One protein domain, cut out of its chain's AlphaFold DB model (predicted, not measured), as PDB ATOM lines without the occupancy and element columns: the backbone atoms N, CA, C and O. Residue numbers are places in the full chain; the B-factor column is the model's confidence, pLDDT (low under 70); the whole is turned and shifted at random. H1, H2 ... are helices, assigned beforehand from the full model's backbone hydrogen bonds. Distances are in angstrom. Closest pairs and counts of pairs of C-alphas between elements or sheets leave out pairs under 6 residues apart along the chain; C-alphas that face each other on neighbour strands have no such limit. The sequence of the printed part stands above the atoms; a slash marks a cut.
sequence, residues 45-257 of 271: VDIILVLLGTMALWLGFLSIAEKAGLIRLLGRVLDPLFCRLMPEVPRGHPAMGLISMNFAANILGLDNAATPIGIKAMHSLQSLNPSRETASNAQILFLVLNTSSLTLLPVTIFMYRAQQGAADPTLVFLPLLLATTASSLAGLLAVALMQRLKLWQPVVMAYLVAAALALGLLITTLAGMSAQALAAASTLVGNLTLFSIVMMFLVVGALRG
ATOM      1  N   VAL A  45      46.516 -29.225 -30.686       92.12
ATOM      2  CA  VAL A  45      46.921 -29.999 -31.873       92.12
ATOM      3  C   VAL A  45      46.202 -31.346 -31.930       92.12
ATOM      4  O   VAL A  45      45.656 -31.691 -32.981       92.12
ATOM      5  N   ASP A  46      46.144 -32.070 -30.812       85.69
ATOM      6  CA  ASP A  46      45.465 -33.370 -30.729       85.69
ATOM      7  C   ASP A  46      43.978 -33.240 -31.082       85.69
ATOM      8  O   ASP A  46      43.441 -34.018 -31.879       85.69
ATOM      9  N   ILE A  47      43.332 -32.191 -30.561       82.12
ATOM     10  CA  ILE A  47      41.957 -31.837 -30.907       82.12
ATOM     11  C   ILE A  47      41.846 -31.596 -32.418       82.12
ATOM     12  O   ILE A  47      41.035 -32.250 -33.072       82.12
ATOM     13  N   ILE A  48      42.669 -30.717 -33.006       85.88
ATOM     14  CA  ILE A  48      42.592 -30.373 -34.439       85.88
ATOM     15  C   ILE A  48      42.710 -31.613 -35.333       85.88
ATOM     16  O   ILE A  48      41.923 -31.751 -36.271       85.88
ATOM     17  N   LEU A  49      43.657 -32.515 -35.059       87.56
ATOM     18  CA  LEU A  49      43.884 -33.705 -35.887       87.56
ATOM     19  C   LEU A  49      42.666 -34.631 -35.910       87.56
ATOM     20  O   LEU A  49      42.242 -35.066 -36.984       87.56
ATOM     21  N   VAL A  50      42.072 -34.895 -34.744       79.50
ATOM     22  CA  VAL A  50      40.871 -35.733 -34.664       79.50
ATOM     23  C   VAL A  50      39.680 -35.017 -35.297       79.50
ATOM     24  O   VAL A  50      38.997 -35.620 -36.124       79.50
ATOM     25  N   LEU A  51      39.460 -33.734 -34.961       77.75
ATOM     26  CA  LEU A  51      38.367 -32.927 -35.516       77.75
ATOM     27  C   LEU A  51      38.411 -32.918 -37.047       77.75
ATOM     28  O   LEU A  51      37.371 -33.036 -37.684       77.75
ATOM     29  N   LEU A  52      39.596 -32.791 -37.652       83.62
ATOM     30  CA  LEU A  52      39.744 -32.704 -39.103       83.62
ATOM     31  C   LEU A  52      39.178 -33.941 -39.808       83.62
ATOM     32  O   LEU A  52      38.386 -33.802 -40.740       83.62
ATOM     33  N   GLY A  53      39.541 -35.144 -39.355       81.94
ATOM     34  CA  GLY A  53      39.083 -36.392 -39.971       81.94
ATOM     35  C   GLY A  53      37.583 -36.623 -39.790       81.94
ATOM     36  O   GLY A  53      36.861 -36.894 -40.754       81.94
ATOM     37  N   THR A  54      37.090 -36.470 -38.562       74.31
ATOM     38  CA  THR A  54      35.673 -36.684 -38.244       74.31
ATOM     39  C   THR A  54      34.786 -35.614 -38.877       74.31
ATOM     40  O   THR A  54      33.772 -35.955 -39.485       74.31
ATOM     41  N   MET A  55      35.156 -34.331 -38.813       75.56
ATOM     42  CA  MET A  55      34.387 -33.265 -39.463       75.56
ATOM     43  C   MET A  55      34.395 -33.406 -40.981       75.56
ATOM     44  O   MET A  55      33.352 -33.190 -41.588       75.56
ATOM     45  N   ALA A  56      35.508 -33.801 -41.608       82.75
ATOM     46  CA  ALA A  56      35.536 -34.030 -43.053       82.75
ATOM     47  C   ALA A  56      34.508 -35.090 -43.485       82.75
ATOM     48  O   ALA A  56      33.783 -34.879 -44.459       82.75
ATOM     49  N   LEU A  57      34.389 -36.190 -42.731       83.38
ATOM     50  CA  LEU A  57      33.382 -37.226 -42.973       83.38
ATOM     51  C   LEU A  57      31.958 -36.673 -42.843       83.38
ATOM     52  O   LEU A  57      31.146 -36.801 -43.761       83.38
ATOM     53  N   TRP A  58      31.659 -36.033 -41.710       77.69
ATOM     54  CA  TRP A  58      30.317 -35.530 -41.427       77.69
ATOM     55  C   TRP A  58      29.898 -34.430 -42.395       77.69
ATOM     56  O   TRP A  58      28.801 -34.494 -42.943       77.69
ATOM     57  N   LEU A  59      30.789 -33.478 -42.687       77.88
ATOM     58  CA  LEU A  59      30.571 -32.445 -43.700       77.88
ATOM     59  C   LEU A  59      30.392 -33.043 -45.100       77.88
ATOM     60  O   LEU A  59      29.650 -32.481 -45.902       77.88
ATOM     61  N   GLY A  60      30.998 -34.197 -45.391       82.88
ATOM     62  CA  GLY A  60      30.743 -34.969 -46.605       82.88
ATOM     63  C   GLY A  60      29.286 -35.429 -46.715       82.88
ATOM     64  O   GLY A  60      28.615 -35.100 -47.695       82.88
ATOM     65  N   PHE A  61      28.763 -36.127 -45.699       84.56
ATOM     66  CA  PHE A  61      27.352 -36.560 -45.660       84.56
ATOM     67  C   PHE A  61      26.381 -35.384 -45.741       84.56
ATOM     68  O   PHE A  61      25.404 -35.389 -46.490       84.56
ATOM     69  N   LEU A  62      26.699 -34.339 -44.998       79.75
ATOM     70  CA  LEU A  62      25.970 -33.087 -44.960       79.75
ATOM     71  C   LEU A  62      25.975 -32.356 -46.319       79.75
ATOM     72  O   LEU A  62      24.937 -31.861 -46.761       79.75
ATOM     73  N   SER A  63      27.096 -32.367 -47.045       81.62
ATOM     74  CA  SER A  63      27.188 -31.833 -48.411       81.62
ATOM     75  C   SER A  63      26.338 -32.634 -49.404       81.62
ATOM     76  O   SER A  63      25.759 -32.060 -50.330       81.62
ATOM     77  N   ILE A  64      26.210 -33.952 -49.214       86.50
ATOM     78  CA  ILE A  64      25.296 -34.779 -50.014       86.50
ATOM     79  C   ILE A  64      23.852 -34.328 -49.776       86.50
ATOM     80  O   ILE A  64      23.136 -34.088 -50.748       86.50
ATOM     81  N   ALA A  65      23.441 -34.131 -48.519       83.81
ATOM     82  CA  ALA A  65      22.105 -33.640 -48.174       83.81
ATOM     83  C   ALA A  65      21.800 -32.263 -48.795       83.81
ATOM     84  O   ALA A  65      20.710 -32.036 -49.333       83.81
ATOM     85  N   GLU A  66      22.777 -31.352 -48.776       82.81
ATOM     86  CA  GLU A  66      22.691 -30.047 -49.438       82.81
ATOM     87  C   GLU A  66      22.453 -30.183 -50.946       82.81
ATOM     88  O   GLU A  66      21.488 -29.628 -51.490       82.81
ATOM     89  N   LYS A  67      23.314 -30.947 -51.628       84.50
ATOM     90  CA  LYS A  67      23.255 -31.147 -53.083       84.50
ATOM     91  C   LYS A  67      21.975 -31.864 -53.502       84.50
ATOM     92  O   LYS A  67      21.348 -31.460 -54.481       84.50
ATOM     93  N   ALA A  68      21.534 -32.843 -52.715       87.75
ATOM     94  CA  ALA A  68      20.281 -33.568 -52.905       87.75
ATOM     95  C   ALA A  68      19.034 -32.697 -52.653       87.75
ATOM     96  O   ALA A  68      17.915 -33.090 -52.986       87.75
ATOM     97  N   GLY A  69      19.213 -31.482 -52.119       86.38
ATOM     98  CA  GLY A  69      18.156 -30.490 -51.954       86.38
ATOM     99  C   GLY A  69      17.331 -30.646 -50.682       86.38
ATOM    100  O   GLY A  69      16.296 -29.987 -50.574       86.38
ATOM    101  N   LEU A  70      17.775 -31.451 -49.711       87.19
ATOM    102  CA  LEU A  70      17.062 -31.649 -48.442       87.19
ATOM    103  C   LEU A  70      16.983 -30.347 -47.644       87.19
ATOM    104  O   LEU A  70      15.930 -30.030 -47.105       87.19
ATOM    105  N   ILE A  71      18.052 -29.544 -47.645       84.38
ATOM    106  CA  ILE A  71      18.055 -28.227 -46.984       84.38
ATOM    107  C   ILE A  71      16.998 -27.313 -47.608       84.38
ATOM    108  O   ILE A  71      16.260 -26.639 -46.896       84.38
ATOM    109  N   ARG A  72      16.883 -27.305 -48.944       85.31
ATOM    110  CA  ARG A  72      15.866 -26.505 -49.648       85.31
ATOM    111  C   ARG A  72      14.456 -26.995 -49.332       85.31
ATOM    112  O   ARG A  72      13.552 -26.177 -49.198       85.31
ATOM    113  N   LEU A  73      14.267 -28.309 -49.216       89.88
ATOM    114  CA  LEU A  73      12.990 -28.898 -48.821       89.88
ATOM    115  C   LEU A  73      12.608 -28.477 -47.398       89.88
ATOM    116  O   LEU A  73      11.508 -27.974 -47.198       89.88
ATOM    117  N   LEU A  74      13.526 -28.617 -46.441       87.56
ATOM    118  CA  LEU A  74      13.300 -28.215 -45.056       87.56
ATOM    119  C   LEU A  74      13.069 -26.702 -44.944       87.56
ATOM    120  O   LEU A  74      12.152 -26.272 -44.255       87.56
ATOM    121  N   GLY A  75      13.806 -25.897 -45.712       86.44
ATOM    122  CA  GLY A  75      13.568 -24.460 -45.828       86.44
ATOM    123  C   GLY A  75      12.142 -24.139 -46.285       86.44
ATOM    124  O   GLY A  75      11.490 -23.301 -45.678       86.44
ATOM    125  N   ARG A  76      11.597 -24.853 -47.282       88.06
ATOM    126  CA  ARG A  76      10.192 -24.676 -47.711       88.06
ATOM    127  C   ARG A  76       9.176 -25.066 -46.640       88.06
ATOM    128  O   ARG A  76       8.093 -24.494 -46.619       88.06
ATOM    129  N   VAL A  77       9.504 -26.030 -45.780       91.12
ATOM    130  CA  VAL A  77       8.659 -26.388 -44.630       91.12
ATOM    131  C   VAL A  77       8.688 -25.274 -43.586       91.12
ATOM    132  O   VAL A  77       7.655 -24.958 -43.019       91.12
ATOM    133  N   LEU A  78       9.830 -24.629 -43.356       90.75
ATOM    134  CA  LEU A  78       9.955 -23.555 -42.362       90.75
ATOM    135  C   LEU A  78       9.461 -22.186 -42.861       90.75
ATOM    136  O   LEU A  78       9.075 -21.338 -42.056       90.75
ATOM    137  N   ASP A  79       9.427 -21.969 -44.173       90.00
ATOM    138  CA  ASP A  79       9.077 -20.685 -44.790       90.00
ATOM    139  C   ASP A  79       7.715 -20.109 -44.347       90.00
ATOM    140  O   ASP A  79       7.650 -18.927 -43.990       90.00
ATOM    141  N   PRO A  80       6.625 -20.905 -44.255       90.88
ATOM    142  CA  PRO A  80       5.337 -20.414 -43.774       90.88
ATOM    143  C   PRO A  80       5.384 -19.916 -42.328       90.88
ATOM    144  O   PRO A  80       4.671 -18.969 -41.997       90.88
ATOM    145  N   LEU A  81       6.205 -20.534 -41.473       92.06
ATOM    146  CA  LEU A  81       6.369 -20.120 -40.082       92.06
ATOM    147  C   LEU A  81       7.039 -18.743 -40.020       92.06
ATOM    148  O   LEU A  81       6.482 -17.814 -39.432       92.06
ATOM    149  N   PHE A  82       8.186 -18.579 -40.685       92.00
ATOM    150  CA  PHE A  82       8.932 -17.319 -40.671       92.00
ATOM    151  C   PHE A  82       8.184 -16.175 -41.356       92.00
ATOM    152  O   PHE A  82       8.153 -15.072 -40.817       92.00
ATOM    153  N   CYS A  83       7.463 -16.444 -42.449       90.75
ATOM    154  CA  CYS A  83       6.589 -15.455 -43.084       90.75
ATOM    155  C   CYS A  83       5.519 -14.888 -42.134       90.75
ATOM    156  O   CYS A  83       5.056 -13.765 -42.330       90.75
ATOM    157  N   ARG A  84       5.076 -15.657 -41.127       91.12
ATOM    158  CA  ARG A  84       4.107 -15.183 -40.124       91.12
ATOM    159  C   ARG A  84       4.761 -14.553 -38.903       91.12
ATOM    160  O   ARG A  84       4.172 -13.637 -38.331       91.12
ATOM    161  N   LEU A  85       5.942 -15.029 -38.511       91.94
ATOM    162  CA  LEU A  85       6.698 -14.479 -37.387       91.94
ATOM    163  C   LEU A  85       7.398 -13.153 -37.726       91.94
ATOM    164  O   LEU A  85       7.619 -12.348 -36.830       91.94
ATOM    165  N   MET A  86       7.707 -12.903 -39.002       93.94
ATOM    166  CA  MET A  86       8.382 -11.691 -39.482       93.94
ATOM    167  C   MET A  86       7.502 -10.919 -40.484       93.94
ATOM    168  O   MET A  86       7.828 -10.851 -41.670       93.94
ATOM    169  N   PRO A  87       6.379 -10.325 -40.038       89.31
ATOM    170  CA  PRO A  87       5.422  -9.660 -40.928       89.31
ATOM    171  C   PRO A  87       5.977  -8.407 -41.626       89.31
ATOM    172  O   PRO A  87       5.421  -7.979 -42.632       89.31
ATOM    173  N   GLU A  88       7.055  -7.819 -41.101       89.50
ATOM    174  CA  GLU A  88       7.708  -6.616 -41.644       89.50
ATOM    175  C   GLU A  88       8.529  -6.889 -42.912       89.50
ATOM    176  O   GLU A  88       8.901  -5.961 -43.627       89.50
ATOM    177  N   VAL A  89       8.821  -8.156 -43.212       93.38
ATOM    178  CA  VAL A  89       9.586  -8.534 -44.400       93.38
ATOM    179  C   VAL A  89       8.613  -8.816 -45.552       93.38
ATOM    180  O   VAL A  89       7.749  -9.690 -45.422       93.38
ATOM    181  N   PRO A  90       8.735  -8.124 -46.702       90.38
ATOM    182  CA  PRO A  90       7.837  -8.318 -47.833       90.38
ATOM    183  C   PRO A  90       7.829  -9.764 -48.345       90.38
ATOM    184  O   PRO A  90       8.865 -10.433 -48.407       90.38
ATOM    185  N   ARG A  91       6.658 -10.242 -48.779       83.94
ATOM    186  CA  ARG A  91       6.537 -11.569 -49.400       83.94
ATOM    187  C   ARG A  91       7.398 -11.643 -50.661       83.94
ATOM    188  O   ARG A  91       7.364 -10.740 -51.487       83.94
ATOM    189  N   GLY A  92       8.146 -12.735 -50.807       81.00
ATOM    190  CA  GLY A  92       9.067 -12.931 -51.930       81.00
ATOM    191  C   GLY A  92      10.410 -12.210 -51.783       81.00
ATOM    192  O   GLY A  92      11.266 -12.365 -52.651       81.00
ATOM    193  N   HIS A  93      10.636 -11.467 -50.692       91.88
ATOM    194  CA  HIS A  93      11.947 -10.889 -50.420       91.88
ATOM    195  C   HIS A  93      12.984 -12.003 -50.158       91.88
ATOM    196  O   HIS A  93      12.698 -12.929 -49.389       91.88
ATOM    197  N   PRO A  94      14.204 -11.921 -50.727       89.06
ATOM    198  CA  PRO A  94      15.222 -12.972 -50.610       89.06
ATOM    199  C   PRO A  94      15.614 -13.305 -49.163       89.06
ATOM    200  O   PRO A  94      16.006 -14.440 -48.885       89.06
ATOM    201  N   ALA A  95      15.465 -12.352 -48.236       92.44
ATOM    202  CA  ALA A  95      15.712 -12.563 -46.810       92.44
ATOM    203  C   ALA A  95      14.955 -13.780 -46.253       92.44
ATOM    204  O   ALA A  95      15.551 -14.559 -45.518       92.44
ATOM    205  N   MET A  96      13.689 -13.992 -46.637       91.62
ATOM    206  CA  MET A  96      12.884 -15.109 -46.121       91.62
ATOM    207  C   MET A  96      13.484 -16.465 -46.477       91.62
ATOM    208  O   MET A  96      13.715 -17.294 -45.599       91.62
ATOM    209  N   GLY A  97      13.842 -16.655 -47.749       88.38
ATOM    210  CA  GLY A  97      14.488 -17.885 -48.198       88.38
ATOM    211  C   GLY A  97      15.826 -18.127 -47.496       88.38
ATOM    212  O   GLY A  97      16.101 -19.250 -47.078       88.38
ATOM    213  N   LEU A  98      16.640 -17.080 -47.312       91.44
ATOM    214  CA  LEU A  98      17.925 -17.176 -46.610       91.44
ATOM    215  C   LEU A  98      17.754 -17.540 -45.128       91.44
ATOM    216  O   LEU A  98      18.499 -18.377 -44.627       91.44
ATOM    217  N   ILE A  99      16.762 -16.962 -44.448       93.44
ATOM    218  CA  ILE A  99      16.433 -17.270 -43.050       93.44
ATOM    219  C   ILE A  99      16.002 -18.729 -42.929       93.44
ATOM    220  O   ILE A  99      16.618 -19.493 -42.188       93.44
ATOM    221  N   SER A 100      15.005 -19.143 -43.710       91.31
ATOM    222  CA  SER A 100      14.491 -20.513 -43.705       91.31
ATOM    223  C   SER A 100      15.587 -21.538 -44.020       91.31
ATOM    224  O   SER A 100      15.657 -22.589 -43.383       91.31
ATOM    225  N   MET A 101      16.489 -21.228 -44.962       88.31
ATOM    226  CA  MET A 101      17.640 -22.081 -45.282       88.31
ATOM    227  C   MET A 101      18.691 -22.117 -44.169       88.31
ATOM    228  O   MET A 101      19.239 -23.184 -43.909       88.31
ATOM    229  N   ASN A 102      18.975 -20.996 -43.504       91.44
ATOM    230  CA  ASN A 102      19.896 -20.955 -42.367       91.44
ATOM    231  C   ASN A 102      19.358 -21.783 -41.185       91.44
ATOM    232  O   ASN A 102      20.101 -22.594 -40.637       91.44
ATOM    233  N   PHE A 103      18.069 -21.675 -40.855       90.81
ATOM    234  CA  PHE A 103      17.454 -22.512 -39.818       90.81
ATOM    235  C   PHE A 103      17.442 -23.990 -40.188       90.81
ATOM    236  O   PHE A 103      17.782 -24.829 -39.358       90.81
ATOM    237  N   ALA A 104      17.100 -24.316 -41.435       88.50
ATOM    238  CA  ALA A 104      17.181 -25.683 -41.932       88.50
ATOM    239  C   ALA A 104      18.608 -26.246 -41.819       88.50
ATOM    240  O   ALA A 104      18.787 -27.404 -41.447       88.50
ATOM    241  N   ALA A 105      19.617 -25.421 -42.111       84.94
ATOM    242  CA  ALA A 105      21.016 -25.785 -41.964       84.94
ATOM    243  C   ALA A 105      21.385 -26.044 -40.490       84.94
ATOM    244  O   ALA A 105      21.877 -27.129 -40.186       84.94
ATOM    245  N   ASN A 106      21.071 -25.124 -39.574       86.94
ATOM    246  CA  ASN A 106      21.331 -25.293 -38.137       86.94
ATOM    247  C   ASN A 106      20.648 -26.543 -37.557       86.94
ATOM    248  O   ASN A 106      21.285 -27.333 -36.866       86.94
ATOM    249  N   ILE A 107      19.375 -26.793 -37.895       87.06
ATOM    250  CA  ILE A 107      18.643 -27.978 -37.411       87.06
ATOM    251  C   ILE A 107      19.355 -29.273 -37.823       87.06
ATOM    252  O   ILE A 107      19.431 -30.210 -37.031       87.06
ATOM    253  N   LEU A 108      19.909 -29.322 -39.036       81.75
ATOM    254  CA  LEU A 108      20.640 -30.480 -39.554       81.75
ATOM    255  C   LEU A 108      22.114 -30.538 -39.105       81.75
ATOM    256  O   LEU A 108      22.815 -31.461 -39.514       81.75
ATOM    257  N   GLY A 109      22.591 -29.589 -38.291       77.50
ATOM    258  CA  GLY A 109      23.992 -29.516 -37.856       77.50
ATOM    259  C   GLY A 109      24.957 -29.073 -38.964       77.50
ATOM    260  O   GLY A 109      26.125 -29.459 -38.981       77.50
ATOM    261  N   LEU A 110      24.471 -28.294 -39.936       75.19
ATOM    262  CA  LEU A 110      25.245 -27.728 -41.046       75.19
ATOM    263  C   LEU A 110      25.870 -26.375 -40.680       75.19
ATOM    264  O   LEU A 110      25.836 -25.445 -41.486       75.19
ATOM    265  N   ASP A 111      26.444 -26.244 -39.488       73.25
ATOM    266  CA  ASP A 111      26.853 -24.958 -38.894       73.25
ATOM    267  C   ASP A 111      27.787 -24.136 -39.811       73.25
ATOM    268  O   ASP A 111      27.677 -22.909 -39.938       73.25
ATOM    269  N   ASN A 112      28.657 -24.834 -40.552       68.06
ATOM    270  CA  ASN A 112      29.593 -24.243 -41.514       68.06
ATOM    271  C   ASN A 112      28.909 -23.660 -42.763       68.06
ATOM    272  O   ASN A 112      29.413 -22.700 -43.346       68.06
ATOM    273  N   ALA A 113      27.770 -24.219 -43.181       67.19
ATOM    274  CA  ALA A 113      26.935 -23.649 -44.239       67.19
ATOM    275  C   ALA A 113      25.963 -22.606 -43.671       67.19
ATOM    276  O   ALA A 113      25.697 -21.586 -44.307       67.19
ATOM    277  N   ALA A 114      25.464 -22.825 -42.455       82.62
ATOM    278  CA  ALA A 114      24.497 -21.954 -41.815       82.62
ATOM    279  C   ALA A 114      25.064 -20.553 -41.569       82.62
ATOM    280  O   ALA A 114      24.391 -19.577 -41.891       82.62
ATOM    281  N   THR A 115      26.303 -20.436 -41.084       85.44
ATOM    282  CA  THR A 115      26.941 -19.142 -40.778       85.44
ATOM    283  C   THR A 115      26.996 -18.181 -41.981       85.44
ATOM    284  O   THR A 115      26.448 -17.079 -41.884       85.44
ATOM    285  N   PRO A 116      27.574 -18.544 -43.147       82.88
ATOM    286  CA  PRO A 116      27.598 -17.651 -44.307       82.88
ATOM    287  C   PRO A 116      26.199 -17.370 -44.877       82.88
ATOM    288  O   PRO A 116      25.958 -16.269 -45.378       82.88
ATOM    289  N   ILE A 117      25.258 -18.320 -44.790       87.50
ATOM    290  CA  ILE A 117      23.852 -18.081 -45.161       87.50
ATOM    291  C   ILE A 117      23.215 -17.077 -44.192       87.50
ATOM    292  O   ILE A 117      22.509 -16.173 -44.630       87.50
ATOM    293  N   GLY A 118      23.506 -17.184 -42.897       91.69
ATOM    294  CA  GLY A 118      22.983 -16.308 -41.855       91.69
ATOM    295  C   GLY A 118      23.516 -14.883 -41.958       91.69
ATOM    296  O   GLY A 118      22.745 -13.937 -41.832       91.69
ATOM    297  N   ILE A 119      24.795 -14.705 -42.300       92.88
ATOM    298  CA  ILE A 119      25.362 -13.380 -42.600       92.88
ATOM    299  C   ILE A 119      24.663 -12.763 -43.820       92.88
ATOM    300  O   ILE A 119      24.259 -11.601 -43.782       92.88
ATOM    301  N   LYS A 120      24.436 -13.541 -44.891       91.00
ATOM    302  CA  LYS A 120      23.663 -13.076 -46.058       91.00
ATOM    303  C   LYS A 120      22.220 -12.728 -45.691       91.00
ATOM    304  O   LYS A 120      21.711 -11.711 -46.160       91.00
ATOM    305  N   ALA A 121      21.572 -13.534 -44.849       94.00
ATOM    306  CA  ALA A 121      20.233 -13.263 -44.334       94.00
ATOM    307  C   ALA A 121      20.208 -11.940 -43.557       94.00
ATOM    308  O   ALA A 121      19.353 -11.100 -43.817       94.00
ATOM    309  N   MET A 122      21.192 -11.711 -42.683       95.12
ATOM    310  CA  MET A 122      21.312 -10.485 -41.898       95.12
ATOM    311  C   MET A 122      21.523  -9.250 -42.782       95.12
ATOM    312  O   MET A 122      20.852  -8.242 -42.579       95.12
ATOM    313  N   HIS A 123      22.385  -9.331 -43.803       94.31
ATOM    314  CA  HIS A 123      22.549  -8.253 -44.785       94.31
ATOM    315  C   HIS A 123      21.269  -7.991 -45.584       94.31
ATOM    316  O   HIS A 123      20.922  -6.837 -45.828       94.31
ATOM    317  N   SER A 124      20.544  -9.045 -45.962       94.69
ATOM    318  CA  SER A 124      19.267  -8.918 -46.665       94.69
ATOM    319  C   SER A 124      18.169  -8.331 -45.771       94.69
ATOM    320  O   SER A 124      17.342  -7.558 -46.236       94.69
ATOM    321  N   LEU A 125      18.164  -8.631 -44.473       95.50
ATOM    322  CA  LEU A 125      17.288  -7.953 -43.516       95.50
ATOM    323  C   LEU A 125      17.704  -6.491 -43.304       95.50
ATOM    324  O   LEU A 125      16.844  -5.626 -43.173       95.50
ATOM    325  N   GLN A 126      19.007  -6.199 -43.324       95.00
ATOM    326  CA  GLN A 126      19.523  -4.840 -43.165       95.00
ATOM    327  C   GLN A 126      19.113  -3.921 -44.323       95.00
ATOM    328  O   GLN A 126      18.907  -2.735 -44.091       95.00
ATOM    329  N   SER A 127      18.941  -4.436 -45.548       93.56
ATOM    330  CA  SER A 127      18.444  -3.618 -46.668       93.56
ATOM    331  C   SER A 127      16.994  -3.162 -46.495       93.56
ATOM    332  O   SER A 127      16.573  -2.224 -47.163       93.56
ATOM    333  N   LEU A 128      16.235  -3.819 -45.614       93.19
ATOM    334  CA  LEU A 128      14.874  -3.432 -45.237       93.19
ATOM    335  C   LEU A 128      14.836  -2.579 -43.962       93.19
ATOM    336  O   LEU A 128      13.782  -2.056 -43.609       93.19
ATOM    337  N   ASN A 129      15.957  -2.467 -43.249       94.69
ATOM    338  CA  ASN A 129      16.010  -1.779 -41.973       94.69
ATOM    339  C   ASN A 129      16.195  -0.264 -42.188       94.69
ATOM    340  O   ASN A 129      17.214   0.147 -42.751       94.69
ATOM    341  N   PRO A 130      15.254   0.583 -41.725       88.81
ATOM    342  CA  PRO A 130      15.382   2.033 -41.843       88.81
ATOM    343  C   PRO A 130      16.521   2.612 -40.987       88.81
ATOM    344  O   PRO A 130      17.010   3.697 -41.293       88.81
ATOM    345  N   SER A 131      16.968   1.907 -39.938       91.56
ATOM    346  CA  SER A 131      18.097   2.312 -39.090       91.56
ATOM    347  C   SER A 131      19.339   1.474 -39.384       91.56
ATOM    348  O   SER A 131      19.289   0.246 -39.441       91.56
ATOM    349  N   ARG A 132      20.498   2.122 -39.538       87.75
ATOM    350  CA  ARG A 132      21.778   1.407 -39.692       87.75
ATOM    351  C   ARG A 132      22.375   0.933 -38.373       87.75
ATOM    352  O   ARG A 132      23.126  -0.035 -38.376       87.75
ATOM    353  N   GLU A 133      22.052   1.604 -37.273       88.81
ATOM    354  CA  GLU A 133      22.687   1.368 -35.969       88.81
ATOM    355  C   GLU A 133      21.797   0.579 -35.002       88.81
ATOM    356  O   GLU A 133      22.258   0.118 -33.961       88.81
ATOM    357  N   THR A 134      20.520   0.388 -35.338       92.81
ATOM    358  CA  THR A 134      19.551  -0.324 -34.496       92.81
ATOM    359  C   THR A 134      18.999  -1.522 -35.245       92.81
ATOM    360  O   THR A 134      18.532  -1.369 -36.369       92.81
ATOM    361  N   ALA A 135      19.020  -2.703 -34.630       93.94
ATOM    362  CA  ALA A 135      18.460  -3.908 -35.235       93.94
ATOM    363  C   ALA A 135      16.931  -3.805 -35.392       93.94
ATOM    364  O   ALA A 135      16.238  -3.376 -34.469       93.94
ATOM    365  N   SER A 136      16.405  -4.234 -36.541       95.12
ATOM    366  CA  SER A 136      14.959  -4.353 -36.768       95.12
ATOM    367  C   SER A 136      14.362  -5.554 -36.028       95.12
ATOM    368  O   SER A 136      15.081  -6.468 -35.611       95.12
ATOM    369  N   ASN A 137      13.031  -5.615 -35.913       95.06
ATOM    370  CA  ASN A 137      12.357  -6.727 -35.236       95.06
ATOM    371  C   ASN A 137      12.685  -8.081 -35.878       95.06
ATOM    372  O   ASN A 137      12.964  -9.052 -35.168       95.06
ATOM    373  N   ALA A 138      12.732  -8.127 -37.213       94.56
ATOM    374  CA  ALA A 138      13.117  -9.321 -37.958       94.56
ATOM    375  C   ALA A 138      14.575  -9.734 -37.689       94.56
ATOM    376  O   ALA A 138      14.848 -10.923 -37.538       94.56
ATOM    377  N   GLN A 139      15.504  -8.776 -37.575       95.94
ATOM    378  CA  GLN A 139      16.904  -9.060 -37.236       95.94
ATOM    379  C   GLN A 139      17.052  -9.577 -35.806       95.94
ATOM    380  O   GLN A 139      17.768 -10.554 -35.590       95.94
ATOM    381  N   ILE A 140      16.347  -8.971 -34.846       95.75
ATOM    382  CA  ILE A 140      16.328  -9.416 -33.447       95.75
ATOM    383  C   ILE A 140      15.795 -10.846 -33.361       95.75
ATOM    384  O   ILE A 140      16.453 -11.707 -32.781       95.75
ATOM    385  N   LEU A 141      14.641 -11.128 -33.975       95.06
ATOM    386  CA  LEU A 141      14.057 -12.468 -33.966       95.06
ATOM    387  C   LEU A 141      14.992 -13.488 -34.629       95.06
ATOM    388  O   LEU A 141      15.227 -14.557 -34.069       95.06
ATOM    389  N   PHE A 142      15.548 -13.153 -35.795       94.38
ATOM    390  CA  PHE A 142      16.491 -14.015 -36.506       94.38
ATOM    391  C   PHE A 142      17.714 -14.355 -35.646       94.38
ATOM    392  O   PHE A 142      18.101 -15.523 -35.567       94.38
ATOM    393  N   LEU A 143      18.290 -13.350 -34.979       93.88
ATOM    394  CA  LEU A 143      19.472 -13.500 -34.138       93.88
ATOM    395  C   LEU A 143      19.179 -14.308 -32.872       93.88
ATOM    396  O   LEU A 143      19.952 -15.205 -32.541       93.88
ATOM    397  N   VAL A 144      18.068 -14.033 -32.183       94.44
ATOM    398  CA  VAL A 144      17.676 -14.774 -30.974       94.44
ATOM    399  C   VAL A 144      17.462 -16.246 -31.296       94.44
ATOM    400  O   VAL A 144      18.038 -17.102 -30.632       94.44
ATOM    401  N   LEU A 145      16.703 -16.543 -32.351       91.31
ATOM    402  CA  LEU A 145      16.432 -17.922 -32.746       91.31
ATOM    403  C   LEU A 145      17.697 -18.647 -33.252       91.31
ATOM    404  O   LEU A 145      17.853 -19.843 -33.013       91.31
ATOM    405  N   ASN A 146      18.629 -17.942 -33.907       89.12
ATOM    406  CA  ASN A 146      19.940 -18.508 -34.246       89.12
ATOM    407  C   ASN A 146      20.788 -18.759 -32.998       89.12
ATOM    408  O   ASN A 146      21.495 -19.753 -32.933       89.12
ATOM    409  N   THR A 147      20.712 -17.894 -31.990       87.56
ATOM    410  CA  THR A 147      21.486 -18.047 -30.750       87.56
ATOM    411  C   THR A 147      20.965 -19.207 -29.903       87.56
ATOM    412  O   THR A 147      21.752 -19.926 -29.295       87.56
ATOM    413  N   SER A 148      19.649 -19.438 -29.886       86.19
ATOM    414  CA  SER A 148      19.058 -20.579 -29.180       86.19
ATOM    415  C   SER A 148      19.233 -21.924 -29.903       86.19
ATOM    416  O   SER A 148      19.039 -22.960 -29.271       86.19
ATOM    417  N   SER A 149      19.595 -21.902 -31.198       74.31
ATOM    418  CA  SER A 149      20.121 -23.021 -32.008       74.31
ATOM    419  C   SER A 149      19.518 -24.401 -31.700       74.31
ATOM    420  O   SER A 149      20.194 -25.302 -31.192       74.31
ATOM    421  N   LEU A 150      18.243 -24.607 -32.056       83.88
ATOM    422  CA  LEU A 150      17.672 -25.955 -32.094       83.88
ATOM    423  C   LEU A 150      18.473 -26.816 -33.076       83.88
ATOM    424  O   LEU A 150      18.400 -26.614 -34.287       83.88
ATOM    425  N   THR A 151      19.208 -27.783 -32.538       82.62
ATOM    426  CA  THR A 151      20.100 -28.654 -33.304       82.62
ATOM    427  C   THR A 151      19.631 -30.088 -33.129       82.62
ATOM    428  O   THR A 151      19.728 -30.648 -32.037       82.62
ATOM    429  N   LEU A 152      19.109 -30.696 -34.196       81.38
ATOM    430  CA  LEU A 152      18.678 -32.095 -34.165       81.38
ATOM    431  C   LEU A 152      19.880 -33.042 -34.224       81.38
ATOM    432  O   LEU A 152      19.826 -34.142 -33.688       81.38
ATOM    433  N   LEU A 153      20.970 -32.610 -34.859       75.88
ATOM    434  CA  LEU A 153      22.203 -33.377 -35.015       75.88
ATOM    435  C   LEU A 153      23.391 -32.674 -34.337       75.88
ATOM    436  O   LEU A 153      24.137 -31.960 -35.007       75.88
ATOM    437  N   PRO A 154      23.623 -32.877 -33.026       81.06
ATOM    438  CA  PRO A 154      24.726 -32.242 -32.301       81.06
ATOM    439  C   PRO A 154      26.061 -32.980 -32.529       81.06
ATOM    440  O   PRO A 154      26.759 -33.362 -31.588       81.06
ATOM    441  N   VAL A 155      26.424 -33.196 -33.798       77.62
ATOM    442  CA  VAL A 155      27.598 -33.986 -34.219       77.62
ATOM    443  C   VAL A 155      28.889 -33.443 -33.610       77.62
ATOM    444  O   VAL A 155      29.744 -34.209 -33.165       77.62
ATOM    445  N   THR A 156      29.017 -32.117 -33.543       78.00
ATOM    446  CA  THR A 156      30.183 -31.438 -32.968       78.00
ATOM    447  C   THR A 156      30.363 -31.758 -31.487       78.00
ATOM    448  O   THR A 156      31.474 -32.049 -31.052       78.00
ATOM    449  N   ILE A 157      29.269 -31.808 -30.723       84.94
ATOM    450  CA  ILE A 157      29.303 -32.156 -29.300       84.94
ATOM    451  C   ILE A 157      29.650 -33.631 -29.093       84.94
ATOM    452  O   ILE A 157      30.464 -33.946 -28.226       84.94
ATOM    453  N   PHE A 158      29.089 -34.541 -29.896       84.38
ATOM    454  CA  PHE A 158      29.461 -35.960 -29.835       84.38
ATOM    455  C   PHE A 158      30.951 -36.156 -30.107       84.38
ATOM    456  O   PHE A 158      31.630 -36.885 -29.392       84.38
ATOM    457  N   MET A 159      31.485 -35.448 -31.095       77.19
ATOM    458  CA  MET A 159      32.900 -35.500 -31.434       77.19
ATOM    459  C   MET A 159      33.791 -34.982 -30.296       77.19
ATOM    460  O   MET A 159      34.737 -35.669 -29.919       77.19
ATOM    461  N   TYR A 160      33.464 -33.834 -29.691       81.50
ATOM    462  CA  TYR A 160      34.207 -33.340 -28.526       81.50
ATOM    463  C   TYR A 160      34.163 -34.319 -27.351       81.50
ATOM    464  O   TYR A 160      35.166 -34.523 -26.673       81.50
ATOM    465  N   ARG A 161      33.023 -34.975 -27.120       87.44
ATOM    466  CA  ARG A 161      32.903 -35.993 -26.069       87.44
ATOM    467  C   ARG A 161      33.755 -37.224 -26.358       87.44
ATOM    468  O   ARG A 161      34.430 -37.699 -25.451       87.44
ATOM    469  N   ALA A 162      33.754 -37.709 -27.596       82.50
ATOM    470  CA  ALA A 162      34.599 -38.828 -28.006       82.50
ATOM    471  C   ALA A 162      36.091 -38.514 -27.801       82.50
ATOM    472  O   ALA A 162      36.829 -39.352 -27.293       82.50
ATOM    473  N   GLN A 163      36.518 -37.288 -28.122       75.12
ATOM    474  CA  GLN A 163      37.897 -36.828 -27.912       75.12
ATOM    475  C   GLN A 163      38.296 -36.779 -26.440       75.12
ATOM    476  O   GLN A 163      39.409 -37.156 -26.094       75.12
ATOM    477  N   GLN A 164      37.378 -36.360 -25.570       83.12
ATOM    478  CA  GLN A 164      37.605 -36.322 -24.123       83.12
ATOM    479  C   GLN A 164      37.427 -37.696 -23.450       83.12
ATOM    480  O   GLN A 164      37.281 -37.777 -22.232       83.12
ATOM    481  N   GLY A 165      37.406 -38.785 -24.229       80.75
ATOM    482  CA  GLY A 165      37.356 -40.153 -23.715       80.75
ATOM    483  C   GLY A 165      35.994 -40.578 -23.164       80.75
ATOM    484  O   GLY A 165      35.924 -41.508 -22.360       80.75
ATOM    485  N   ALA A 166      34.898 -39.920 -23.561       86.06
ATOM    486  CA  ALA A 166      33.566 -40.338 -23.132       86.06
ATOM    487  C   ALA A 166      33.251 -41.754 -23.643       86.06
ATOM    488  O   ALA A 166      33.228 -41.984 -24.851       86.06
ATOM    489  N   ALA A 167      32.939 -42.672 -22.721       85.38
ATOM    490  CA  ALA A 167      32.577 -44.057 -23.044       85.38
ATOM    491  C   ALA A 167      31.370 -44.151 -23.995       85.38
ATOM    492  O   ALA A 167      31.349 -44.988 -24.891       85.38
ATOM    493  N   ASP A 168      30.395 -43.254 -23.821       84.31
ATOM    494  CA  ASP A 168      29.321 -43.022 -24.784       84.31
ATOM    495  C   ASP A 168      29.217 -41.518 -25.112       84.31
ATOM    496  O   ASP A 168      28.731 -40.705 -24.302       84.31
ATOM    497  N   PRO A 169      29.678 -41.114 -26.308       84.88
ATOM    498  CA  PRO A 169      29.549 -39.743 -26.778       84.88
ATOM    499  C   PRO A 169      28.094 -39.300 -26.990       84.88
ATOM    500  O   PRO A 169      27.804 -38.115 -26.823       84.88
ATOM    501  N   THR A 170      27.187 -40.230 -27.307       85.75
ATOM    502  CA  THR A 170      25.790 -39.957 -27.687       85.75
ATOM    503  C   THR A 170      24.821 -39.879 -26.513       85.75
ATOM    504  O   THR A 170      23.725 -39.353 -26.680       85.75
ATOM    505  N   LEU A 171      25.237 -40.294 -25.313       87.25
ATOM    506  CA  LEU A 171      24.426 -40.261 -24.088       87.25
ATOM    507  C   LEU A 171      23.739 -38.903 -23.853       87.25
ATOM    508  O   LEU A 171      22.606 -38.836 -23.385       87.25
ATOM    509  N   VAL A 172      24.397 -37.804 -24.226       88.94
ATOM    510  CA  VAL A 172      23.874 -36.436 -24.061       88.94
ATOM    511  C   VAL A 172      22.826 -36.030 -25.100       88.94
ATOM    512  O   VAL A 172      22.317 -34.916 -25.026       88.94
ATOM    513  N   PHE A 173      22.481 -36.893 -26.058       87.94
ATOM    514  CA  PHE A 173      21.573 -36.569 -27.159       87.94
ATOM    515  C   PHE A 173      20.216 -36.045 -26.677       87.94
ATOM    516  O   PHE A 173      19.819 -34.941 -27.047       87.94
ATOM    517  N   LEU A 174      19.523 -36.808 -25.824       87.88
ATOM    518  CA  LEU A 174      18.211 -36.413 -25.310       87.88
ATOM    519  C   LEU A 174      18.287 -35.137 -24.452       87.88
ATOM    520  O   LEU A 174      17.518 -34.214 -24.727       87.88
ATOM    521  N   PRO A 175      19.224 -35.004 -23.487       89.25
ATOM    522  CA  PRO A 175      19.430 -33.743 -22.777       89.25
ATOM    523  C   PRO A 175      19.662 -32.536 -23.695       89.25
ATOM    524  O   PRO A 175      19.063 -31.487 -23.471       89.25
ATOM    525  N   LEU A 176      20.484 -32.671 -24.743       90.25
ATOM    526  CA  LEU A 176      20.751 -31.589 -25.697       90.25
ATOM    527  C   LEU A 176      19.505 -31.214 -26.501       90.25
ATOM    528  O   LEU A 176      19.213 -30.028 -26.661       90.25
ATOM    529  N   LEU A 177      18.748 -32.202 -26.977       88.69
ATOM    530  CA  LEU A 177      17.510 -31.965 -27.719       88.69
ATOM    531  C   LEU A 177      16.482 -31.221 -26.855       88.69
ATOM    532  O   LEU A 177      15.893 -30.235 -27.299       88.69
ATOM    533  N   LEU A 178      16.306 -31.648 -25.602       89.94
ATOM    534  CA  LEU A 178      15.396 -30.999 -24.657       89.94
ATOM    535  C   LEU A 178      15.864 -29.579 -24.310       89.94
ATOM    536  O   LEU A 178      15.067 -28.643 -24.365       89.94
ATOM    537  N   ALA A 179      17.153 -29.400 -24.009       91.62
ATOM    538  CA  ALA A 179      17.717 -28.105 -23.638       91.62
ATOM    539  C   ALA A 179      17.640 -27.083 -24.783       91.62
ATOM    540  O   ALA A 179      17.233 -25.943 -24.566       91.62
ATOM    541  N   THR A 180      17.981 -27.480 -26.011       90.88
ATOM    542  CA  THR A 180      17.934 -26.585 -27.182       90.88
ATOM    543  C   THR A 180      16.503 -26.270 -27.615       90.88
ATOM    544  O   THR A 180      16.218 -25.136 -28.008       90.88
ATOM    545  N   THR A 181      15.571 -27.218 -27.463       90.75
ATOM    546  CA  THR A 181      14.137 -26.965 -27.672       90.75
ATOM    547  C   THR A 181      13.599 -25.982 -26.635       90.75
ATOM    548  O   THR A 181      12.939 -25.011 -27.001       90.75
ATOM    549  N   ALA A 182      13.925 -26.180 -25.354       91.38
ATOM    550  CA  ALA A 182      13.526 -25.277 -24.279       91.38
ATOM    551  C   ALA A 182      14.114 -23.869 -24.468       91.38
ATOM    552  O   ALA A 182      13.383 -22.887 -24.363       91.38
ATOM    553  N   SER A 183      15.400 -23.767 -24.820       93.88
ATOM    554  CA  SER A 183      16.068 -22.494 -25.118       93.88
ATOM    555  C   SER A 183      15.432 -21.785 -26.318       93.88
ATOM    556  O   SER A 183      15.144 -20.591 -26.256       93.88
ATOM    557  N   SER A 184      15.126 -22.523 -27.389       91.62
ATOM    558  CA  SER A 184      14.482 -21.965 -28.585       91.62
ATOM    559  C   SER A 184      13.058 -21.498 -28.325       91.62
ATOM    560  O   SER A 184      12.663 -20.432 -28.799       91.62
ATOM    561  N   LEU A 185      12.297 -22.246 -27.525       91.50
ATOM    562  CA  LEU A 185      10.966 -21.833 -27.102       91.50
ATOM    563  C   LEU A 185      11.033 -20.592 -26.208       91.50
ATOM    564  O   LEU A 185      10.308 -19.632 -26.452       91.50
ATOM    565  N   ALA A 186      11.926 -20.574 -25.217       93.69
ATOM    566  CA  ALA A 186      12.116 -19.423 -24.339       93.69
ATOM    567  C   ALA A 186      12.521 -18.168 -25.128       93.69
ATOM    568  O   ALA A 186      11.930 -17.107 -24.930       93.69
ATOM    569  N   GLY A 187      13.458 -18.294 -26.073       94.19
ATOM    570  CA  GLY A 187      13.874 -17.207 -26.960       94.19
ATOM    571  C   GLY A 187      12.728 -16.689 -27.831       94.19
ATOM    572  O   GLY A 187      12.490 -15.481 -27.881       94.19
ATOM    573  N   LEU A 188      11.963 -17.589 -28.460       93.12
ATOM    574  CA  LEU A 188      10.791 -17.216 -29.254       93.12
ATOM    575  C   LEU A 188       9.740 -16.488 -28.409       93.12
ATOM    576  O   LEU A 188       9.233 -15.453 -28.834       93.12
ATOM    577  N   LEU A 189       9.414 -17.011 -27.224       93.38
ATOM    578  CA  LEU A 189       8.420 -16.423 -26.326       93.38
ATOM    579  C   LEU A 189       8.870 -15.059 -25.798       93.38
ATOM    580  O   LEU A 189       8.064 -14.131 -25.759       93.38
ATOM    581  N   ALA A 190      10.150 -14.907 -25.451       94.88
ATOM    582  CA  ALA A 190      10.711 -13.634 -25.011       94.88
ATOM    583  C   ALA A 190      10.611 -12.567 -26.112       94.88
ATOM    584  O   ALA A 190      10.123 -11.464 -25.866       94.88
ATOM    585  N   VAL A 191      10.997 -12.907 -27.348       95.06
ATOM    586  CA  VAL A 191      10.873 -11.987 -28.488       95.06
ATOM    587  C   VAL A 191       9.409 -11.697 -28.799       95.06
ATOM    588  O   VAL A 191       9.050 -10.544 -29.015       95.06
ATOM    589  N   ALA A 192       8.544 -12.712 -28.767       92.88
ATOM    590  CA  ALA A 192       7.121 -12.541 -29.014       92.88
ATOM    591  C   ALA A 192       6.448 -11.633 -27.981       92.88
ATOM    592  O   ALA A 192       5.604 -10.824 -28.358       92.88
ATOM    593  N   LEU A 193       6.840 -11.723 -26.709       94.44
ATOM    594  CA  LEU A 193       6.366 -10.837 -25.652       94.44
ATOM    595  C   LEU A 193       6.825  -9.392 -25.893       94.44
ATOM    596  O   LEU A 193       6.002  -8.477 -25.886       94.44
ATOM    597  N   MET A 194       8.119  -9.193 -26.157       94.56
ATOM    598  CA  MET A 194       8.711  -7.864 -26.344       94.56
ATOM    599  C   MET A 194       8.212  -7.165 -27.615       94.56
ATOM    600  O   MET A 194       7.873  -5.984 -27.581       94.56
ATOM    601  N   GLN A 195       8.122  -7.894 -28.728       94.12
ATOM    602  CA  GLN A 195       7.668  -7.380 -30.026       94.12
ATOM    603  C   GLN A 195       6.145  -7.490 -30.219       94.12
ATOM    604  O   GLN A 195       5.623  -7.074 -31.252       94.12
ATOM    605  N   ARG A 196       5.418  -8.055 -29.244       90.75
ATOM    606  CA  ARG A 196       3.965  -8.313 -29.302       90.75
ATOM    607  C   ARG A 196       3.548  -9.120 -30.542       90.75
ATOM    608  O   ARG A 196       2.540  -8.826 -31.190       90.75
ATOM    609  N   LEU A 197       4.326 -10.153 -30.876       89.50
ATOM    610  CA  LEU A 197       4.042 -11.033 -32.009       89.50
ATOM    611  C   LEU A 197       2.743 -11.812 -31.776       89.50
ATOM    612  O   LEU A 197       2.485 -12.357 -30.703       89.50
ATOM    613  N   LYS A 198       1.925 -11.921 -32.825       88.69
ATOM    614  CA  LYS A 198       0.660 -12.664 -32.785       88.69
ATOM    615  C   LYS A 198       0.913 -14.167 -32.930       88.69
ATOM    616  O   LYS A 198       0.689 -14.727 -34.001       88.69
ATOM    617  N   LEU A 199       1.349 -14.822 -31.853       87.19
ATOM    618  CA  LEU A 199       1.560 -16.279 -31.831       87.19
ATOM    619  C   LEU A 199       0.268 -17.078 -32.062       87.19
ATOM    620  O   LEU A 199       0.321 -18.189 -32.572       87.19
ATOM    621  N   TRP A 200      -0.891 -16.472 -31.789       87.19
ATOM    622  CA  TRP A 200      -2.226 -17.038 -32.019       87.19
ATOM    623  C   TRP A 200      -2.610 -17.214 -33.497       87.19
ATOM    624  O   TRP A 200      -3.704 -17.688 -33.797       87.19
ATOM    625  N   GLN A 201      -1.754 -16.816 -34.444       90.75
ATOM    626  CA  GLN A 201      -2.016 -17.080 -35.857       90.75
ATOM    627  C   GLN A 201      -2.097 -18.596 -36.115       90.75
ATOM    628  O   GLN A 201      -1.209 -19.315 -35.663       90.75
ATOM    629  N   PRO A 202      -3.071 -19.094 -36.908       92.44
ATOM    630  CA  PRO A 202      -3.292 -20.533 -37.083       92.44
ATOM    631  C   PRO A 202      -2.056 -21.309 -37.547       92.44
ATOM    632  O   PRO A 202      -1.802 -22.406 -37.066       92.44
ATOM    633  N   VAL A 203      -1.256 -20.720 -38.443       91.62
ATOM    634  CA  VAL A 203      -0.012 -21.339 -38.927       91.62
ATOM    635  C   VAL A 203       1.009 -21.448 -37.797       91.62
ATOM    636  O   VAL A 203       1.548 -22.523 -37.575       91.62
ATOM    637  N   VAL A 204       1.247 -20.364 -37.052       91.75
ATOM    638  CA  VAL A 204       2.208 -20.354 -35.937       91.75
ATOM    639  C   VAL A 204       1.762 -21.329 -34.847       91.75
ATOM    640  O   VAL A 204       2.561 -22.147 -34.401       91.75
ATOM    641  N   MET A 205       0.473 -21.322 -34.498       92.12
ATOM    642  CA  MET A 205      -0.121 -22.284 -33.570       92.12
ATOM    643  C   MET A 205       0.044 -23.723 -34.047       92.12
ATOM    644  O   MET A 205       0.385 -24.572 -33.236       92.12
ATOM    645  N   ALA A 206      -0.141 -24.015 -35.337       94.00
ATOM    646  CA  ALA A 206       0.055 -25.364 -35.861       94.00
ATOM    647  C   ALA A 206       1.494 -25.858 -35.636       94.00
ATOM    648  O   ALA A 206       1.676 -26.975 -35.161       94.00
ATOM    649  N   TYR A 207       2.508 -25.018 -35.889       91.44
ATOM    650  CA  TYR A 207       3.907 -25.363 -35.602       91.44
ATOM    651  C   TYR A 207       4.176 -25.513 -34.102       91.44
ATOM    652  O   TYR A 207       4.797 -26.492 -33.695       91.44
ATOM    653  N   LEU A 208       3.702 -24.574 -33.278       91.31
ATOM    654  CA  LEU A 208       3.911 -24.613 -31.829       91.31
ATOM    655  C   LEU A 208       3.225 -25.819 -31.185       91.31
ATOM    656  O   LEU A 208       3.829 -26.481 -30.350       91.31
ATOM    657  N   VAL A 209       1.997 -26.139 -31.594       93.25
ATOM    658  CA  VAL A 209       1.245 -27.305 -31.112       93.25
ATOM    659  C   VAL A 209       1.894 -28.592 -31.598       93.25
ATOM    660  O   VAL A 209       2.087 -29.493 -30.793       93.25
ATOM    661  N   ALA A 210       2.292 -28.689 -32.871       92.50
ATOM    662  CA  ALA A 210       2.995 -29.868 -33.373       92.50
ATOM    663  C   ALA A 210       4.312 -30.107 -32.615       92.50
ATOM    664  O   ALA A 210       4.582 -31.227 -32.188       92.50
ATOM    665  N   ALA A 211       5.096 -29.048 -32.384       89.19
ATOM    666  CA  ALA A 211       6.320 -29.120 -31.596       89.19
ATOM    667  C   ALA A 211       6.039 -29.488 -30.130       89.19
ATOM    668  O   ALA A 211       6.724 -30.345 -29.579       89.19
ATOM    669  N   ALA A 212       5.014 -28.900 -29.509       90.19
ATOM    670  CA  ALA A 212       4.622 -29.196 -28.133       90.19
ATOM    671  C   ALA A 212       4.095 -30.628 -27.968       90.19
ATOM    672  O   ALA A 212       4.400 -31.267 -26.969       90.19
ATOM    673  N   LEU A 213       3.352 -31.158 -28.943       93.94
ATOM    674  CA  LEU A 213       2.891 -32.546 -28.951       93.94
ATOM    675  C   LEU A 213       4.058 -33.515 -29.132       93.94
ATOM    676  O   LEU A 213       4.150 -34.489 -28.391       93.94
ATOM    677  N   ALA A 214       4.971 -33.238 -30.067       90.62
ATOM    678  CA  ALA A 214       6.163 -34.056 -30.268       90.62
ATOM    679  C   ALA A 214       7.055 -34.066 -29.015       90.62
ATOM    680  O   ALA A 214       7.466 -35.129 -28.552       90.62
ATOM    681  N   LEU A 215       7.299 -32.891 -28.427       88.00
ATOM    682  CA  LEU A 215       8.083 -32.748 -27.203       88.00
ATOM    683  C   LEU A 215       7.366 -33.357 -25.994       88.00
ATOM    684  O   LEU A 215       8.003 -34.011 -25.180       88.00
ATOM    685  N   GLY A 216       6.052 -33.177 -25.876       89.19
ATOM    686  CA  GLY A 216       5.245 -33.744 -24.799       89.19
ATOM    687  C   GLY A 216       5.214 -35.268 -24.858       89.19
ATOM    688  O   GLY A 216       5.421 -35.922 -23.839       89.19
ATOM    689  N   LEU A 217       5.045 -35.847 -26.050       91.19
ATOM    690  CA  LEU A 217       5.148 -37.292 -26.265       91.19
ATOM    691  C   LEU A 217       6.548 -37.801 -25.905       91.19
ATOM    692  O   LEU A 217       6.688 -38.796 -25.198       91.19
ATOM    693  N   LEU A 218       7.595 -37.091 -26.329       88.00
ATOM    694  CA  LEU A 218       8.964 -37.432 -25.959       88.00
ATOM    695  C   LEU A 218       9.152 -37.376 -24.434       88.00
ATOM    696  O   LEU A 218       9.524 -38.366 -23.828       88.00
ATOM    697  N   ILE A 219       8.836 -36.266 -23.772       88.38
ATOM    698  CA  ILE A 219       9.040 -36.117 -22.324       88.38
ATOM    699  C   ILE A 219       8.228 -37.146 -21.532       88.38
ATOM    700  O   ILE A 219       8.757 -37.732 -20.594       88.38
ATOM    701  N   THR A 220       6.970 -37.395 -21.900       88.06
ATOM    702  CA  THR A 220       6.120 -38.371 -21.195       88.06
ATOM    703  C   THR A 220       6.627 -39.800 -21.352       88.06
ATOM    704  O   THR A 220       6.650 -40.540 -20.372       88.06
ATOM    705  N   THR A 221       7.096 -40.178 -22.546       87.06
ATOM    706  CA  THR A 221       7.728 -41.490 -22.755       87.06
ATOM    707  C   THR A 221       9.012 -41.630 -21.942       87.06
ATOM    708  O   THR A 221       9.199 -42.660 -21.302       87.06
ATOM    709  N   LEU A 222       9.849 -40.590 -21.884       85.81
ATOM    710  CA  LEU A 222      11.094 -40.597 -21.109       85.81
ATOM    711  C   LEU A 222      10.857 -40.586 -19.592       85.81
ATOM    712  O   LEU A 222      11.574 -41.263 -18.858       85.81
ATOM    713  N   ALA A 223       9.851 -39.853 -19.109       84.75
ATOM    714  CA  ALA A 223       9.533 -39.739 -17.685       84.75
ATOM    715  C   ALA A 223       9.047 -41.062 -17.068       84.75
ATOM    716  O   ALA A 223       9.180 -41.260 -15.863       84.75
ATOM    717  N   GLY A 224       8.505 -41.972 -17.883       84.19
ATOM    718  CA  GLY A 224       8.109 -43.315 -17.451       84.19
ATOM    719  C   GLY A 224       9.264 -44.319 -17.344       84.19
ATOM    720  O   GLY A 224       9.033 -45.460 -16.945       84.19
ATOM    721  N   MET A 225      10.492 -43.942 -17.717       89.06
ATOM    722  CA  MET A 225      11.643 -44.849 -17.771       89.06
ATOM    723  C   MET A 225      12.468 -44.805 -16.479       89.06
ATOM    724  O   MET A 225      12.627 -43.759 -15.854       89.06
ATOM    725  N   SER A 226      13.067 -45.939 -16.097       90.81
ATOM    726  CA  SER A 226      14.110 -45.958 -15.062       90.81
ATOM    727  C   SER A 226      15.382 -45.252 -15.551       90.81
ATOM    728  O   SER A 226      15.598 -45.117 -16.754       90.81
ATOM    729  N   ALA A 227      16.273 -44.850 -14.639       83.56
ATOM    730  CA  ALA A 227      17.528 -44.185 -15.007       83.56
ATOM    731  C   ALA A 227      18.396 -45.034 -15.959       83.56
ATOM    732  O   ALA A 227      18.968 -44.516 -16.918       83.56
ATOM    733  N   GLN A 228      18.449 -46.352 -15.741       86.25
ATOM    734  CA  GLN A 228      19.158 -47.288 -16.613       86.25
ATOM    735  C   GLN A 228      18.498 -47.375 -17.994       86.25
ATOM    736  O   GLN A 228      19.189 -47.338 -19.013       86.25
ATOM    737  N   ALA A 229      17.164 -47.445 -18.040       87.00
ATOM    738  CA  ALA A 229      16.419 -47.477 -19.293       87.00
ATOM    739  C   ALA A 229      16.562 -46.156 -20.066       87.00
ATOM    740  O   ALA A 229      16.703 -46.183 -21.284       87.00
ATOM    741  N   LEU A 230      16.603 -45.013 -19.375       85.81
ATOM    742  CA  LEU A 230      16.808 -43.699 -19.980       85.81
ATOM    743  C   LEU A 230      18.210 -43.557 -20.588       85.81
ATOM    744  O   LEU A 230      18.348 -43.019 -21.687       85.81
ATOM    745  N   ALA A 231      19.247 -44.066 -19.916       83.38
ATOM    746  CA  ALA A 231      20.607 -44.086 -20.453       83.38
ATOM    747  C   ALA A 231      20.705 -44.983 -21.702       83.38
ATOM    748  O   ALA A 231      21.208 -44.552 -22.743       83.38
ATOM    749  N   ALA A 232      20.142 -46.194 -21.634       85.12
ATOM    750  CA  ALA A 232      20.087 -47.110 -22.772       85.12
ATOM    751  C   ALA A 232      19.280 -46.523 -23.945       85.12
ATOM    752  O   ALA A 232      19.717 -46.591 -25.092       85.12
ATOM    753  N   ALA A 233      18.141 -45.885 -23.664       85.62
ATOM    754  CA  ALA A 233      17.318 -45.219 -24.667       85.62
ATOM    755  C   ALA A 233      18.033 -44.017 -25.288       85.62
ATOM    756  O   ALA A 233      18.006 -43.877 -26.503       85.62
ATOM    757  N   SER A 234      18.719 -43.188 -24.494       84.75
ATOM    758  CA  SER A 234      19.503 -42.053 -25.009       84.75
ATOM    759  C   SER A 234      20.570 -42.526 -25.996       84.75
ATOM    760  O   SER A 234      20.680 -41.977 -27.091       84.75
ATOM    761  N   THR A 235      21.286 -43.593 -25.632       81.94
ATOM    762  CA  THR A 235      22.311 -44.228 -26.472       81.94
ATOM    763  C   THR A 235      21.706 -44.780 -27.764       81.94
ATOM    764  O   THR A 235      22.181 -44.497 -28.864       81.94
ATOM    765  N   LEU A 236      20.633 -45.573 -27.651       87.12
ATOM    766  CA  LEU A 236      19.988 -46.217 -28.793       87.12
ATOM    767  C   LEU A 236      19.366 -45.186 -29.736       87.12
ATOM    768  O   LEU A 236      19.629 -45.221 -30.933       87.12
ATOM    769  N   VAL A 237      18.561 -44.263 -29.206       86.12
ATOM    770  CA  VAL A 237      17.894 -43.217 -29.985       86.12
ATOM    771  C   VAL A 237      18.932 -42.305 -30.629       86.12
ATOM    772  O   VAL A 237      18.783 -41.991 -31.806       86.12
ATOM    773  N   GLY A 238      19.996 -41.927 -29.915       82.00
ATOM    774  CA  GLY A 238      21.086 -41.122 -30.464       82.00
ATOM    775  C   GLY A 238      21.762 -41.804 -31.656       82.00
ATOM    776  O   GLY A 238      21.792 -41.242 -32.751       82.00
ATOM    777  N   ASN A 239      22.234 -43.041 -31.477       85.38
ATOM    778  CA  ASN A 239      22.908 -43.798 -32.537       85.38
ATOM    779  C   ASN A 239      21.980 -44.136 -33.713       85.38
ATOM    780  O   ASN A 239      22.368 -43.972 -34.872       85.38
ATOM    781  N   LEU A 240      20.743 -44.564 -33.438       88.88
ATOM    782  CA  LEU A 240      19.758 -44.887 -34.469       88.88
ATOM    783  C   LEU A 240      19.372 -43.645 -35.272       88.88
ATOM    784  O   LEU A 240      19.331 -43.713 -36.497       88.88
ATOM    785  N   THR A 241      19.120 -42.515 -34.608       85.00
ATOM    786  CA  THR A 241      18.796 -41.244 -35.273       85.00
ATOM    787  C   THR A 241      19.954 -40.799 -36.154       85.00
ATOM    788  O   THR A 241      19.752 -40.499 -37.332       85.00
ATOM    789  N   LEU A 242      21.175 -40.825 -35.613       83.25
ATOM    790  CA  LEU A 242      22.382 -40.441 -36.334       83.25
ATOM    791  C   LEU A 242      22.569 -41.291 -37.597       83.25
ATOM    792  O   LEU A 242      22.681 -40.751 -38.698       83.25
ATOM    793  N   PHE A 243      22.547 -42.618 -37.457       87.19
ATOM    794  CA  PHE A 243      22.766 -43.517 -38.585       87.19
ATOM    795  C   PHE A 243      21.611 -43.482 -39.592       87.19
ATOM    796  O   PHE A 243      21.849 -43.475 -40.799       87.19
ATOM    797  N   SER A 244      20.362 -43.372 -39.129       90.62
ATOM    798  CA  SER A 244      19.192 -43.238 -40.008       90.62
ATOM    799  C   SER A 244      19.259 -41.969 -40.850       90.62
ATOM    800  O   SER A 244      18.909 -41.998 -42.027       90.62
ATOM    801  N   ILE A 245      19.746 -40.862 -40.284       86.50
ATOM    802  CA  ILE A 245      19.924 -39.617 -41.033       86.50
ATOM    803  C   ILE A 245      21.046 -39.752 -42.067       86.50
ATOM    804  O   ILE A 245      20.851 -39.345 -43.210       86.50
ATOM    805  N   VAL A 246      22.173 -40.388 -41.726       88.12
ATOM    806  CA  VAL A 246      23.232 -40.694 -42.707       88.12
ATOM    807  C   VAL A 246      22.678 -41.536 -43.853       88.12
ATOM    808  O   VAL A 246      22.848 -41.182 -45.020       88.12
ATOM    809  N   MET A 247      21.961 -42.614 -43.536       92.56
ATOM    810  CA  MET A 247      21.338 -43.475 -44.539       92.56
ATOM    811  C   MET A 247      20.334 -42.710 -45.398       92.56
ATOM    812  O   MET A 247      20.323 -42.871 -46.613       92.56
ATOM    813  N   MET A 248      19.534 -41.830 -44.798       91.50
ATOM    814  CA  MET A 248      18.599 -40.970 -45.517       91.50
ATOM    815  C   MET A 248      19.325 -40.008 -46.469       91.50
ATOM    816  O   MET A 248      18.929 -39.893 -47.628       91.50
ATOM    817  N   PHE A 249      20.425 -39.381 -46.041       89.69
ATOM    818  CA  PHE A 249      21.240 -38.519 -46.905       89.69
ATOM    819  C   PHE A 249      21.822 -39.287 -48.091       89.69
ATOM    820  O   PHE A 249      21.752 -38.804 -49.222       89.69
ATOM    821  N   LEU A 250      22.347 -40.491 -47.853       91.19
ATOM    822  CA  LEU A 250      22.883 -41.350 -48.905       91.19
ATOM    823  C   LEU A 250      21.781 -41.802 -49.867       91.19
ATOM    824  O   LEU A 250      21.874 -41.543 -51.058       91.19
ATOM    825  N   VAL A 251      20.694 -42.396 -49.377       93.38
ATOM    826  CA  VAL A 251      19.598 -42.892 -50.227       93.38
ATOM    827  C   VAL A 251      18.996 -41.770 -51.068       93.38
ATOM    828  O   VAL A 251      18.860 -41.919 -52.283       93.38
ATOM    829  N   VAL A 252      18.681 -40.619 -50.467       91.31
ATOM    830  CA  VAL A 252      18.127 -39.489 -51.226       91.31
ATOM    831  C   VAL A 252      19.165 -38.917 -52.194       91.31
ATOM    832  O   VAL A 252      18.806 -38.561 -53.316       91.31
ATOM    833  N   GLY A 253      20.446 -38.887 -51.815       90.06
ATOM    834  CA  GLY A 253      21.551 -38.558 -52.717       90.06
ATOM    835  C   GLY A 253      21.576 -39.447 -53.963       90.06
ATOM    836  O   GLY A 253      21.671 -38.927 -55.074       90.06
ATOM    837  N   ALA A 254      21.388 -40.759 -53.795       89.62
ATOM    838  CA  ALA A 254      21.386 -41.747 -54.881       89.62
ATOM    839  C   ALA A 254      20.215 -41.506 -55.819       89.62
ATOM    840  O   ALA A 254      20.396 -41.377 -57.027       89.62
ATOM    841  N   LEU A 255      19.019 -41.395 -55.240       91.81
ATOM    842  CA  LEU A 255      17.781 -41.180 -55.983       91.81
ATOM    843  C   LEU A 255      17.791 -39.850 -56.752       91.81
ATOM    844  O   LEU A 255      17.130 -39.723 -57.779       91.81
ATOM    845  N   ARG A 256      18.540 -38.852 -56.270       88.50
ATOM    846  CA  ARG A 256      18.702 -37.536 -56.907       88.50
ATOM    847  C   ARG A 256      19.916 -37.449 -57.838       88.50
ATOM    848  O   ARG A 256      20.164 -36.373 -58.377       88.50
ATOM    849  N   GLY A 257      20.667 -38.537 -58.026       84.88
ATOM    850  CA  GLY A 257      21.844 -38.569 -58.900       84.88
ATOM    851  C   GLY A 257      23.014 -37.707 -58.409       84.88
ATOM    852  O   GLY A 257      23.817 -37.239 -59.215       84.88
TER     853      GLY A 257
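AT A GLANCE: This is residues 45 to 257 of the 271 residues of the protein "Gate domain-containing protein" of Halomonas olivaria (UniProt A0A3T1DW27). The longest helix, H9, stands across one end of a group of helices in which H7 runs beside H5 of a loosely formed up-and-down bundle, H3, H4 and H5. H2 crosses H3 and meets H8, while H1 extends from the last part of H9 with H6 beside it. The printed part has 213 residues with nine named helices, H1 to H9 in chain order, and no named strand: all helix. It is compact, with a radius of gyration of the C-alphas of 18.5 A, spanning 52 by 40 by 38 A.

HOW THE PARTS SIT: H9, residues 227 to 255, touches H7, residues 170 to 195, about perpendicular at 80 degrees; the closest C-alphas, Leu 171 and Thr 235, are 5.1 A apart. With residues 246 to 253 alone H9 touches H1, residues 45 to 67 (closest C-alphas Ala 65 and Phe 249, 5.1 A). H1 touches H6, residues 155 to 163 (Ile 47 and Gln 163, 7.1 A). H7 touches H5, residues 137 to 148, at a shallow tilt of 19 degrees, opposite ways (Ser 148 and Ser 184, 4.8 A). H3, residues 94 to 107, and H4, residues 111 to 126, form a hairpin (Asn 102 and Ala 114, 4.7 A). H2, residues 70 to 85, touches H3 at a steep tilt of 62 degrees (Gly 75 and Ser 100, 4.6 A) and H8, residues 202 to 223 (Leu 81 and Val 204, 5.9 A). Every O i to N i+4 pair is within hydrogen-bond range in H3, H5, H6, H8 and H9, against 18 of 19 in H1, 10 of 12 in H2, 11 of 12 in H4 and 20 of 22 in H7.

IN THESE COORDINATES: H1 begins at C-alpha 45 (46.921, -29.999, -31.873), and H9, 41.1 A long, ends at C-alpha 255 (17.781, -41.180, -55.983). H7 measures 37.4 A.

THE WHOLE: The C-alphas of Pro 130 and Gln 228, the two farthest apart, are 55.5 A apart. The printed part has no cut and no long link. Residues 112 to 113 are under 70 in pLDDT.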